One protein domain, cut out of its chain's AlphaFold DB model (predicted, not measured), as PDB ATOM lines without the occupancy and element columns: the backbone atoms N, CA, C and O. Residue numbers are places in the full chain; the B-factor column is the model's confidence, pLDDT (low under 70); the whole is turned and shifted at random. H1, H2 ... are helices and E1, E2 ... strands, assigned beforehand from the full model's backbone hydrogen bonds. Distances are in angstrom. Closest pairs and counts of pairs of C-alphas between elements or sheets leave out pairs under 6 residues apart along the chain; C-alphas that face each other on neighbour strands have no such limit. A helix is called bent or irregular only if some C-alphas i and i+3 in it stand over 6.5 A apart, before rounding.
ATOM      1  N   SER A  29      11.401 -11.132  31.952       86.25
ATOM      2  CA  SER A  29      12.437 -12.183  31.836       86.25
ATOM      3  C   SER A  29      13.061 -12.282  30.434       86.25
ATOM      4  O   SER A  29      14.184 -12.756  30.254       86.25
ATOM      5  N   LYS A  30      12.333 -11.799  29.421       87.31
ATOM      6  CA  LYS A  30      12.749 -11.800  28.016       87.31
ATOM      7  C   LYS A  30      13.542 -10.562  27.634       87.31
ATOM      8  O   LYS A  30      14.009 -10.499  26.501       87.31
ATOM      9  N   ASN A  31      13.692  -9.585  28.524       92.50
ATOM     10  CA  ASN A  31      14.411  -8.361  28.212       92.50
ATOM     11  C   ASN A  31      15.923  -8.575  28.292       92.50
ATOM     12  O   ASN A  31      16.430  -9.346  29.105       92.50
ATOM     13  N   LYS A  32      16.646  -7.871  27.426       92.19
ATOM     14  CA  LYS A  32      18.087  -7.672  27.509       92.19
ATOM     15  C   LYS A  32      18.344  -6.215  27.895       92.19
ATOM     16  O   LYS A  32      17.617  -5.320  27.457       92.19
ATOM     17  N   PHE A  33      19.352  -5.999  28.729       94.12
ATOM     18  CA  PHE A  33      19.771  -4.675  29.174       94.12
ATOM     19  C   PHE A  33      20.965  -4.191  28.353       94.12
ATOM     20  O   PHE A  33      21.828  -4.984  27.970       94.12
ATOM     21  N   TYR A  34      20.977  -2.892  28.088       95.75
ATOM     22  CA  TYR A  34      22.002  -2.180  27.338       95.75
ATOM     23  C   TYR A  34      22.460  -0.978  28.158       95.75
ATOM     24  O   TYR A  34      21.631  -0.311  28.780       95.75
ATOM     25  N   ASN A  35      23.757  -0.694  28.157       96.81
ATOM     26  CA  ASN A  35      24.322   0.430  28.900       96.81
ATOM     27  C   ASN A  35      24.117   1.726  28.118       96.81
ATOM     28  O   ASN A  35      24.326   1.755  26.907       96.81
ATOM     29  N   LEU A  36      23.729   2.798  28.796       96.81
ATOM     30  CA  LEU A  36      23.626   4.130  28.214       96.81
ATOM     31  C   LEU A  36      24.961   4.843  28.399       96.81
ATOM     32  O   LEU A  36      25.343   5.142  29.529       96.81
ATOM     33  N   THR A  37      25.671   5.101  27.299       96.19
ATOM     34  CA  THR A  37      27.037   5.625  27.354       96.19
ATOM     35  C   THR A  37      27.199   6.967  26.649       96.19
ATOM     36  O   THR A  37      26.613   7.211  25.591       96.19
ATOM     37  N   SER A  38      28.028   7.842  27.217       94.88
ATOM     38  CA  SER A  38      28.483   9.097  26.605       94.88
ATOM     39  C   SER A  38      29.981   9.276  26.846       94.88
ATOM     40  O   SER A  38      30.511   8.796  27.841       94.88
ATOM     41  N   ARG A  39      30.682   9.952  25.932       92.12
ATOM     42  CA  ARG A  39      32.119  10.278  26.075       92.12
ATOM     43  C   ARG A  39      32.376  11.753  26.400       92.12
ATOM     44  O   ARG A  39      33.520  12.180  26.415       92.12
ATOM     45  N   LEU A  40      31.316  12.534  26.604       91.94
ATOM     46  CA  LEU A  40      31.408  13.984  26.815       91.94
ATOM     47  C   LEU A  40      31.808  14.365  28.248       91.94
ATOM     48  O   LEU A  40      32.215  15.499  28.479       91.94
ATOM     49  N   PHE A  41      31.678  13.436  29.194       91.75
ATOM     50  CA  PHE A  41      31.912  13.648  30.619       91.75
ATOM     51  C   PHE A  41      32.863  12.576  31.174       91.75
ATOM     52  O   PHE A  41      33.013  11.530  30.535       91.75
ATOM     53  N   PRO A  42      33.499  12.808  32.341       92.69
ATOM     54  CA  PRO A  42      34.407  11.838  32.959       92.69
ATOM     55  C   PRO A  42      33.753  10.476  33.192       92.69
ATOM     56  O   PRO A  42      34.348   9.434  32.918       92.69
ATOM     57  N   ILE A  43      32.503  10.481  33.658       92.75
ATOM     58  CA  ILE A  43      31.722   9.261  33.838       92.75
ATOM     59  C   ILE A  43      31.084   8.915  32.510       92.75
ATOM     60  O   ILE A  43      30.330   9.700  31.946       92.75
ATOM     61  N   THR A  44      31.375   7.716  32.014       93.81
ATOM     62  CA  THR A  44      30.939   7.317  30.676       93.81
ATOM     63  C   THR A  44      29.654   6.505  30.657       93.81
ATOM     64  O   THR A  44      29.067   6.350  29.592       93.81
ATOM     65  N   ASN A  45      29.246   5.920  31.785       93.94
ATOM     66  CA  ASN A  45      28.049   5.087  31.894       93.94
ATOM     67  C   ASN A  45      27.009   5.788  32.770       93.94
ATOM     68  O   ASN A  45      27.295   6.129  33.912       93.94
ATOM     69  N   HIS A  46      25.804   5.972  32.239       93.31
ATOM     70  CA  HIS A  46      24.738   6.757  32.871       93.31
ATOM     71  C   HIS A  46      23.521   5.919  33.261       93.31
ATOM     72  O   HIS A  46      22.451   6.453  33.544       93.31
ATOM     73  N   GLY A  47      23.661   4.594  33.231       94.19
ATOM     74  CA  GLY A  47      22.607   3.654  33.583       94.19
ATOM     75  C   GLY A  47      22.313   2.673  32.461       94.19
ATOM     76  O   GLY A  47      23.103   2.481  31.537       94.19
ATOM     77  N   THR A  48      21.160   2.015  32.544       95.44
ATOM     78  CA  THR A  48      20.793   0.955  31.601       95.44
ATOM     79  C   THR A  48      19.403   1.168  31.025       95.44
ATOM     80  O   THR A  48      18.497   1.687  31.671       95.44
ATOM     81  N   THR A  49      19.220   0.750  29.777       95.19
ATOM     82  CA  THR A  49      17.918   0.670  29.122       95.19
ATOM     83  C   THR A  49      17.623  -0.781  28.779       95.19
ATOM     84  O   THR A  49      18.524  -1.543  28.429       95.19
ATOM     85  N   SER A  50      16.360  -1.186  28.881       93.75
ATOM     86  CA  SER A  50      15.949  -2.537  28.508       93.75
ATOM     87  C   SER A  50      15.244  -2.548  27.154       93.75
ATOM     88  O   SER A  50      14.549  -1.603  26.757       93.75
ATOM     89  N   HIS A  51      15.438  -3.638  26.422       92.75
ATOM     90  CA  HIS A  51      14.672  -3.956  25.227       92.75
ATOM     91  C   HIS A  51      14.407  -5.469  25.195       92.75
ATOM     92  O   HIS A  51      15.295  -6.235  25.581       92.75
ATOM     93  N   PRO A  52      13.211  -5.929  24.782       91.19
ATOM     94  CA  PRO A  52      12.951  -7.351  24.586       91.19
ATOM     95  C   PRO A  52      14.027  -8.000  23.712       91.19
ATOM     96  O   PRO A  52      14.537  -7.381  22.782       91.19
ATOM     97  N   LYS A  53      14.392  -9.252  23.993       87.94
ATOM     98  CA  LYS A  53      15.284 -10.009  23.111       87.94
ATOM     99  C   LYS A  53      14.687 -10.041  21.701       87.94
ATOM    100  O   LYS A  53      13.506 -10.356  21.530       87.94
ATOM    101  N   MET A  54      15.520  -9.714  20.717       86.00
ATOM    102  CA  MET A  54      15.132  -9.698  19.310       86.00
ATOM    103  C   MET A  54      14.653 -11.082  18.876       86.00
ATOM    104  O   MET A  54      15.188 -12.107  19.312       86.00
ATOM    105  N   ARG A  55      13.658 -11.116  17.986       83.50
ATOM    106  CA  ARG A  55      13.353 -12.337  17.234       83.50
ATOM    107  C   ARG A  55      14.440 -12.530  16.174       83.50
ATOM    108  O   ARG A  55      15.083 -11.565  15.763       83.50
ATOM    109  N   SER A  56      14.679 -13.772  15.756       79.12
ATOM    110  CA  SER A  56      15.732 -14.075  14.780       79.12
ATOM    111  C   SER A  56      15.588 -13.207  13.516       79.12
ATOM    112  O   SER A  56      14.483 -13.019  13.012       79.12
ATOM    113  N   LYS A  57      16.720 -12.674  13.028       82.50
ATOM    114  CA  LYS A  57      16.864 -11.765  11.866       82.50
ATOM    115  C   LYS A  57      16.373 -10.314  12.022       82.50
ATOM    116  O   LYS A  57      16.416  -9.577  11.043       82.50
ATOM    117  N   GLN A  58      15.932  -9.871  13.198       85.94
ATOM    118  CA  GLN A  58      15.580  -8.459  13.405       85.94
ATOM    119  C   GLN A  58      16.790  -7.633  13.876       85.94
ATOM    120  O   GLN A  58      17.539  -8.090  14.740       85.94
ATOM    121  N   ASP A  59      16.943  -6.412  13.351       87.75
ATOM    122  CA  ASP A  59      17.968  -5.460  13.800       87.75
ATOM    123  C   ASP A  59      17.503  -4.680  15.040       87.75
ATOM    124  O   ASP A  59      16.342  -4.288  15.158       87.75
ATOM    125  N   LEU A  60      18.426  -4.460  15.971       89.88
ATOM    126  CA  LEU A  60      18.213  -3.762  17.237       89.88
ATOM    127  C   LEU A  60      18.289  -2.238  17.077       89.88
ATOM    128  O   LEU A  60      17.618  -1.501  17.806       89.88
ATOM    129  N   THR A  61      19.104  -1.773  16.130       91.25
ATOM    130  CA  THR A  61      19.379  -0.357  15.863       91.25
ATOM    131  C   THR A  61      18.117   0.509  15.795       91.25
ATOM    132  O   THR A  61      18.051   1.473  16.560       91.25
ATOM    133  N   PRO A  62      17.071   0.174  15.008       92.19
ATOM    134  CA  PRO A  62      15.878   1.021  14.901       92.19
ATOM    135  C   PRO A  62      15.085   1.160  16.209       92.19
ATOM    136  O   PRO A  62      14.304   2.096  16.354       92.19
ATOM    137  N   PHE A  63      15.260   0.250  17.172       92.44
ATOM    138  CA  PHE A  63      14.516   0.278  18.435       92.44
ATOM    139  C   PHE A  63      15.214   1.069  19.544       92.44
ATOM    140  O   PHE A  63      14.550   1.556  20.470       92.44
ATOM    141  N   LEU A  64      16.546   1.123  19.506       94.12
ATOM    142  CA  LEU A  64      17.363   1.793  20.519       94.12
ATOM    143  C   LEU A  64      17.831   3.174  20.064       94.12
ATOM    144  O   LEU A  64      17.841   4.097  20.881       94.12
ATOM    145  N   VAL A  65      18.194   3.328  18.789       96.44
ATOM    146  CA  VAL A  65      18.591   4.623  18.228       96.44
ATOM    147  C   VAL A  65      17.398   5.571  18.257       96.44
ATOM    148  O   VAL A  65      16.265   5.200  17.969       96.44
ATOM    149  N   GLY A  66      17.649   6.811  18.665       95.56
ATOM    150  CA  GLY A  66      16.621   7.830  18.821       95.56
ATOM    151  C   GLY A  66      16.009   7.922  20.216       95.56
ATOM    152  O   GLY A  66      15.401   8.949  20.517       95.56
ATOM    153  N   ARG A  67      16.221   6.934  21.099       96.50
ATOM    154  CA  ARG A  67      15.823   7.057  22.509       96.50
ATOM    155  C   ARG A  67      16.570   8.211  23.170       96.50
ATOM    156  O   ARG A  67      17.776   8.368  22.977       96.50
ATOM    157  N   THR A  68      15.858   8.982  23.981       96.75
ATOM    158  CA  THR A  68      16.420  10.098  24.742       96.75
ATOM    159  C   THR A  68      16.355   9.826  26.233       96.75
ATOM    160  O   THR A  68      15.367   9.276  26.714       96.75
ATOM    161  N   PHE A  69      17.374  10.251  26.967       96.44
ATOM    162  CA  PHE A  69      17.409  10.175  28.424       96.44
ATOM    163  C   PHE A  69      18.028  11.447  29.007       96.44
ATOM    164  O   PHE A  69      18.737  12.173  28.309       96.44
ATOM    165  N   SER A  70      17.727  11.728  30.273       95.56
ATOM    166  CA  SER A  70      18.224  12.895  31.003       95.56
ATOM    167  C   SER A  70      18.978  12.469  32.254       95.56
ATOM    168  O   SER A  70      18.511  11.580  32.962       95.56
ATOM    169  N   VAL A  71      20.095  13.129  32.542       94.75
ATOM    170  CA  VAL A  71      20.973  12.837  33.687       94.75
ATOM    171  C   VAL A  71      21.317  14.148  34.389       94.75
ATOM    172  O   VAL A  71      21.477  15.170  33.716       94.75
ATOM    173  N   ASN A  72      21.406  14.153  35.721       93.75
ATOM    174  CA  ASN A  72      21.901  15.321  36.452       93.75
ATOM    175  C   ASN A  72      23.406  15.484  36.191       93.75
ATOM    176  O   ASN A  72      24.131  14.501  36.127       93.75
ATOM    177  N   GLN A  73      23.887  16.715  36.045       92.62
ATOM    178  CA  GLN A  73      25.310  16.990  35.870       92.62
ATOM    179  C   GLN A  73      26.192  16.486  37.016       92.62
ATOM    180  O   GLN A  73      27.306  16.055  36.741       92.62
ATOM    181  N   GLY A  74      25.722  16.532  38.267       91.56
ATOM    182  CA  GLY A  74      26.497  16.037  39.409       91.56
ATOM    183  C   GLY A  74      26.932  14.582  39.200       91.56
ATOM    184  O   GLY A  74      28.107  14.262  39.363       91.56
ATOM    185  N   ASP A  75      26.016  13.758  38.686       90.31
ATOM    186  CA  ASP A  75      26.243  12.339  38.380       90.31
ATOM    187  C   ASP A  75      27.104  12.111  37.122       90.31
ATOM    188  O   ASP A  75      27.527  10.990  36.848       90.31
ATOM    189  N   LEU A  76      27.327  13.146  36.304       91.88
ATOM    190  CA  LEU A  76      28.200  13.081  35.126       91.88
ATOM    191  C   LEU A  76      29.661  13.382  35.481       91.88
ATOM    192  O   LEU A  76      30.572  12.917  34.794       91.88
ATOM    193  N   GLU A  77      29.881  14.175  36.529       89.94
ATOM    194  CA  GLU A  77      31.200  14.664  36.936       89.94
ATOM    195  C   GLU A  77      31.848  13.782  38.004       89.94
ATOM    196  O   GLU A  77      33.045  13.510  37.911       89.94
ATOM    197  N   CYS A  78      31.079  13.317  38.996       86.62
ATOM    198  CA  CYS A  78      31.596  12.524  40.109       86.62
ATOM    199  C   CYS A  78      30.736  11.284  40.372       86.62
ATOM    200  O   CYS A  78      29.512  11.358  40.402       86.62
ATOM    201  N   ALA A  79      31.392  10.130  40.526       79.44
ATOM    202  CA  ALA A  79      30.709   8.862  40.766       79.44
ATOM    203  C   ALA A  79      30.342   8.702  42.247       79.44
ATOM    204  O   ALA A  79      29.420   7.956  42.570       79.44
ATOM    205  N   ASP A  80      31.054   9.413  43.127       81.44
ATOM    206  CA  ASP A  80      30.859   9.369  44.568       81.44
ATOM    207  C   ASP A  80      29.728  10.325  44.975       81.44
ATOM    208  O   ASP A  80      29.898  11.547  44.900       81.44
ATOM    209  N   PRO A  81      28.593   9.819  45.494       72.94
ATOM    210  CA  PRO A  81      27.446  10.662  45.836       72.94
ATOM    211  C   PRO A  81      27.736  11.691  46.937       72.94
ATOM    212  O   PRO A  81      27.057  12.708  47.021       72.94
ATOM    213  N   MET A  82      28.737  11.435  47.788       73.38
ATOM    214  CA  MET A  82      29.153  12.359  48.852       73.38
ATOM    215  C   MET A  82      29.979  13.543  48.338       73.38
ATOM    216  O   MET A  82      29.960  14.604  48.956       73.38
ATOM    217  N   ASN A  83      30.683  13.368  47.218       74.00
ATOM    218  CA  ASN A  83      31.529  14.401  46.613       74.00
ATOM    219  C   ASN A  83      30.848  15.079  45.416       74.00
ATOM    220  O   ASN A  83      31.355  16.074  44.894       74.00
ATOM    221  N   ALA A  84      29.705  14.549  44.972       73.19
ATOM    222  CA  ALA A  84      28.930  15.117  43.886       73.19
ATOM    223  C   ALA A  84      28.430  16.517  44.264       73.19
ATOM    224  O   ALA A  84      27.653  16.712  45.203       73.19
ATOM    225  N   VAL A  85      28.862  17.516  43.498       75.06
ATOM    226  CA  VAL A  85      28.340  18.874  43.627       75.06
ATOM    227  C   VAL A  85      26.881  18.857  43.186       75.06
ATOM    228  O   VAL A  85      26.570  18.466  42.061       75.06
ATOM    229  N   ASN A  86      25.980  19.307  44.063       77.00
ATOM    230  CA  ASN A  86      24.569  19.435  43.719       77.00
ATOM    231  C   ASN A  86      24.405  20.483  42.607       77.00
ATOM    232  O   ASN A  86      24.424  21.693  42.853       77.00
ATOM    233  N   SER A  87      24.276  20.008  41.370       86.25
ATOM    234  CA  SER A  87      24.051  20.856  40.210       86.25
ATOM    235  C   SER A  87      22.564  20.881  39.864       86.25
ATOM    236  O   SER A  87      21.934  19.833  39.713       86.25
ATOM    237  N   PRO A  88      21.978  22.071  39.644       91.88
ATOM    238  CA  PRO A  88      20.609  22.178  39.170       91.88
ATOM    239  C   PRO A  88      20.487  21.875  37.670       91.88
ATOM    240  O   PRO A  88      19.434  22.131  37.101       91.88
ATOM    241  N   ARG A  89      21.542  21.424  36.980       94.44
ATOM    242  CA  ARG A  89      21.528  21.215  35.525       94.44
ATOM    243  C   ARG A  89      21.321  19.743  35.180       94.44
ATOM    244  O   ARG A  89      22.037  18.875  35.668       94.44
ATOM    245  N   TYR A  90      20.388  19.488  34.273       95.38
ATOM    246  CA  TYR A  90      20.138  18.198  33.647       95.38
ATOM    247  C   TYR A  90      20.609  18.226  32.194       95.38
ATOM    248  O   TYR A  90      20.214  19.093  31.415       95.38
ATOM    249  N   PHE A  91      21.411  17.243  31.807       96.06
ATOM    250  CA  PHE A  91      21.833  17.033  30.428       96.06
ATOM    251  C   PHE A  91      20.950  15.976  29.777       96.06
ATOM    252  O   PHE A  91      20.677  14.930  30.365       96.06
ATOM    253  N   LYS A  92      20.496  16.252  28.557       96.88
ATOM    254  CA  LYS A  92      19.712  15.342  27.726       96.88
ATOM    255  C   LYS A  92      20.615  14.750  26.659       96.88
ATOM    256  O   LYS A  92      21.302  15.474  25.939       96.88
ATOM    257  N   PHE A  93      20.552  13.439  26.511       97.50
ATOM    258  CA  PHE A  93      21.288  12.694  25.503       97.50
ATOM    259  C   PHE A  93      20.324  11.932  24.606       97.50
ATOM    260  O   PHE A  93      19.233  11.546  25.031       97.50
ATOM    261  N   LYS A  94      20.733  11.708  23.360       96.94
ATOM    262  CA  LYS A  94      20.021  10.888  22.379       96.94
ATOM    263  C   LYS A  94      20.931   9.759  21.927       96.94
ATOM    264  O   LYS A  94      22.075  10.004  21.554       96.94
ATOM    265  N   VAL A  95      20.434   8.527  21.949       97.25
ATOM    266  CA  VAL A  95      21.177   7.368  21.443       97.25
ATOM    267  C   VAL A  95      21.351   7.521  19.936       97.25
ATOM    268  O   VAL A  95      20.364   7.612  19.206       97.25
ATOM    269  N   ASN A  96      22.603   7.557  19.488       96.12
ATOM    270  CA  ASN A  96      22.968   7.708  18.084       96.12
ATOM    271  C   ASN A  96      23.334   6.362  17.451       96.12
ATOM    272  O   ASN A  96      22.923   6.068  16.337       96.12
ATOM    273  N   ALA A  97      24.070   5.520  18.180       95.56
ATOM    274  CA  ALA A  97      24.517   4.224  17.685       95.56
ATOM    275  C   ALA A  97      24.517   3.171  18.794       95.56
ATOM    276  O   ALA A  97      24.696   3.486  19.972       95.56
ATOM    277  N   VAL A  98      24.359   1.907  18.408       94.81
ATOM    278  CA  VAL A  98      24.469   0.761  19.314       94.81
ATOM    279  C   VAL A  98      25.720  -0.022  18.945       94.81
ATOM    280  O   VAL A  98      25.873  -0.453  17.807       94.81
ATOM    281  N   CYS A  99      26.622  -0.201  19.905       93.69
ATOM    282  CA  CYS A  99      27.843  -0.979  19.753       93.69
ATOM    283  C   CYS A  99      27.846  -2.110  20.784       93.69
ATOM    284  O   CYS A  99      28.058  -1.887  21.980       93.69
ATOM    285  N   GLY A 100      27.562  -3.332  20.331       91.31
ATOM    286  CA  GLY A 100      27.418  -4.492  21.209       91.31
ATOM    287  C   GLY A 100      26.306  -4.287  22.242       91.31
ATOM    288  O   GLY A 100      25.126  -4.244  21.898       91.31
ATOM    289  N   ASN A 101      26.685  -4.158  23.516       93.12
ATOM    290  CA  ASN A 101      25.753  -3.883  24.613       93.12
ATOM    291  C   ASN A 101      25.682  -2.394  25.011       93.12
ATOM    292  O   ASN A 101      24.898  -2.053  25.894       93.12
ATOM    293  N   ASN A 102      26.475  -1.519  24.389       96.00
ATOM    294  CA  ASN A 102      26.549  -0.100  24.734       96.00
ATOM    295  C   ASN A 102      25.780   0.754  23.717       96.00
ATOM    296  O   ASN A 102      25.954   0.625  22.506       96.00
ATOM    297  N   CYS A 103      24.948   1.656  24.219       96.56
ATOM    298  CA  CYS A 103      24.220   2.660  23.458       96.56
ATOM    299  C   CYS A 103      25.001   3.973  23.506       96.56
ATOM    300  O   CYS A 103      24.878   4.735  24.465       96.56
ATOM    301  N   ASN A 104      25.776   4.243  22.456       96.31
ATOM    302  CA  ASN A 104      26.536   5.476  22.324       96.31
ATOM    303  C   ASN A 104      25.588   6.639  22.035       96.31
ATOM    304  O   ASN A 104      24.867   6.655  21.029       96.31
ATOM    305  N   SER A 105      25.600   7.616  22.931       96.88
ATOM    306  CA  SER A 105      24.707   8.764  22.901       96.88
ATOM    307  C   SER A 105      25.437  10.067  22.587       96.88
ATOM    308  O   SER A 105      26.632  10.216  22.835       96.88
ATOM    309  N   VAL A 106      24.696  11.000  21.994       95.50
ATOM    310  CA  VAL A 106      25.139  12.348  21.629       95.50
ATOM    311  C   VAL A 106      24.329  13.355  22.440       95.50
ATOM    312  O   VAL A 106      23.195  13.077  22.843       95.50
ATOM    313  N   PHE A 107      24.909  14.524  22.702       95.38
ATOM    314  CA  PHE A 107      24.217  15.629  23.360       95.38
ATOM    315  C   PHE A 107      22.965  16.047  22.572       95.38
ATOM    316  O   PHE A 107      23.016  16.238  21.361       95.38
ATOM    317  N   ASN A 108      21.837  16.175  23.270       95.56
ATOM    318  CA  ASN A 108      20.536  16.547  22.706       95.56
ATOM    319  C   ASN A 108      19.933  17.792  23.379       95.56
ATOM    320  O   ASN A 108      18.879  18.272  22.971       95.56
ATOM    321  N   GLY A 109      20.566  18.314  24.427       95.94
ATOM    322  CA  GLY A 109      20.134  19.540  25.086       95.94
ATOM    323  C   GLY A 109      20.472  19.565  26.567       95.94
ATOM    324  O   GLY A 109      20.933  18.583  27.144       95.94
ATOM    325  N   MET A 110      20.208  20.701  27.195       95.75
ATOM    326  CA  MET A 110      20.402  20.915  28.623       95.75
ATOM    327  C   MET A 110      19.185  21.650  29.175       95.75
ATOM    328  O   MET A 110      18.627  22.525  28.516       95.75
ATOM    329  N   GLU A 111      18.777  21.288  30.381       95.44
ATOM    330  CA  GLU A 111      17.672  21.905  31.099       95.44
ATOM    331  C   GLU A 111      18.103  22.215  32.532       95.44
ATOM    332  O   GLU A 111      18.906  21.499  33.124       95.44
ATOM    333  N   VAL A 112      17.590  23.303  33.093       94.44
ATOM    334  CA  VAL A 112      17.797  23.646  34.501       94.44
ATOM    335  C   VAL A 112      16.603  23.136  35.302       94.44
ATOM    336  O   VAL A 112      15.473  23.165  34.823       94.44
ATOM    337  N   SER A 113      16.839  22.673  36.525       93.44
ATOM    338  CA  SER A 113      15.809  22.157  37.415       93.44
ATOM    339  C   SER A 113      14.713  23.194  37.637       93.44
ATOM    340  O   SER A 113      14.968  24.395  37.791       93.44
TER     341      SER A 113
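This is residues 29 to 113 of the 173 residues of the protein "SSU ribosomal protein S3AE" of Enterocytozoon bieneusi (strain H348) (UniProt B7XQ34). One strongly curled sheet of five strands folds back on itself like part of a barrel, with the hairpin E1 and E2 on one leaf, E4 and E3 on the other, and E5 as the hinge between them. Two very short helices lie at its margins, and loops round Lys 57 and Asn 83 reach the two far ends of the long axis. The printed part has 85 residues with the order E1, E2, H1, E3, H2, E4, E5; across the mixed sheet the order is E2, E1, E5, E4, E3, and the class is mostly strand. It is only just compact, close to loose, with a radius of gyration of the C-alphas of 14.2 A, and it is elongated, spanning 46 by 24 by 20 A.

Find C-alpha 31 at (14.411, -8.361, 28.212); from there E1, residues 31 to 37, runs 18.9 A. E2, residues 45 to 52, then runs 20.9 A. Next come H1, residues 61 to 64, E3, residues 68 to 72, of 13.9 A, and H2, residues 74 to 77. Look for C-alpha 89 at (21.528, 21.215, 35.525), where E4, residues 89 to 99, begins its 28.0 A; it bends by 65 degrees at residue 96. E5, residues 102 to 112, covers 27.1 A, bends by 64 degrees at residue 108 and ends at C-alpha 112, (17.797, 23.646, 34.501).

Start with the folded sheet, one sheet bent back into two leaves that face each other, with 19 pairs of C-alphas within 11 A between E2 E1 and E4 E3. E1 and E2 are an antiparallel hairpin; look at N 34 and O 49, 2.8 A. E1 and E5 are parallel, with N 103 and O 35 at 2.8 A. E5 and E4 are an antiparallel hairpin, with N 104 and O 97 at 2.8 A. E4 and E3 are antiparallel, with N 91 and O 71 at 2.8 A. The edge strands E2 and E3 have their closest C-alphas at His 46 and Val 71, 7.2 A. H1 is on the sheet at a height of 6.9 A, over none of the strands; its closest C-alphas to E4 are Thr 61 and Val 98, 6.3 A. H2 only grazes the sheet with residues 74 to 76. H1 and H2 are apart. Both are too short for any O i to N i+4 pair; in each the one O i to N i+3 pair is within hydrogen-bond range.

The C-alphas farthest apart are those of Lys 57 and Asn 83, 45.9 A. The printed part has no cut. The link from H2 to E4, 11 residues, is long. The mean pLDDT of the printed part is 91.4, and no printed residue is under 70.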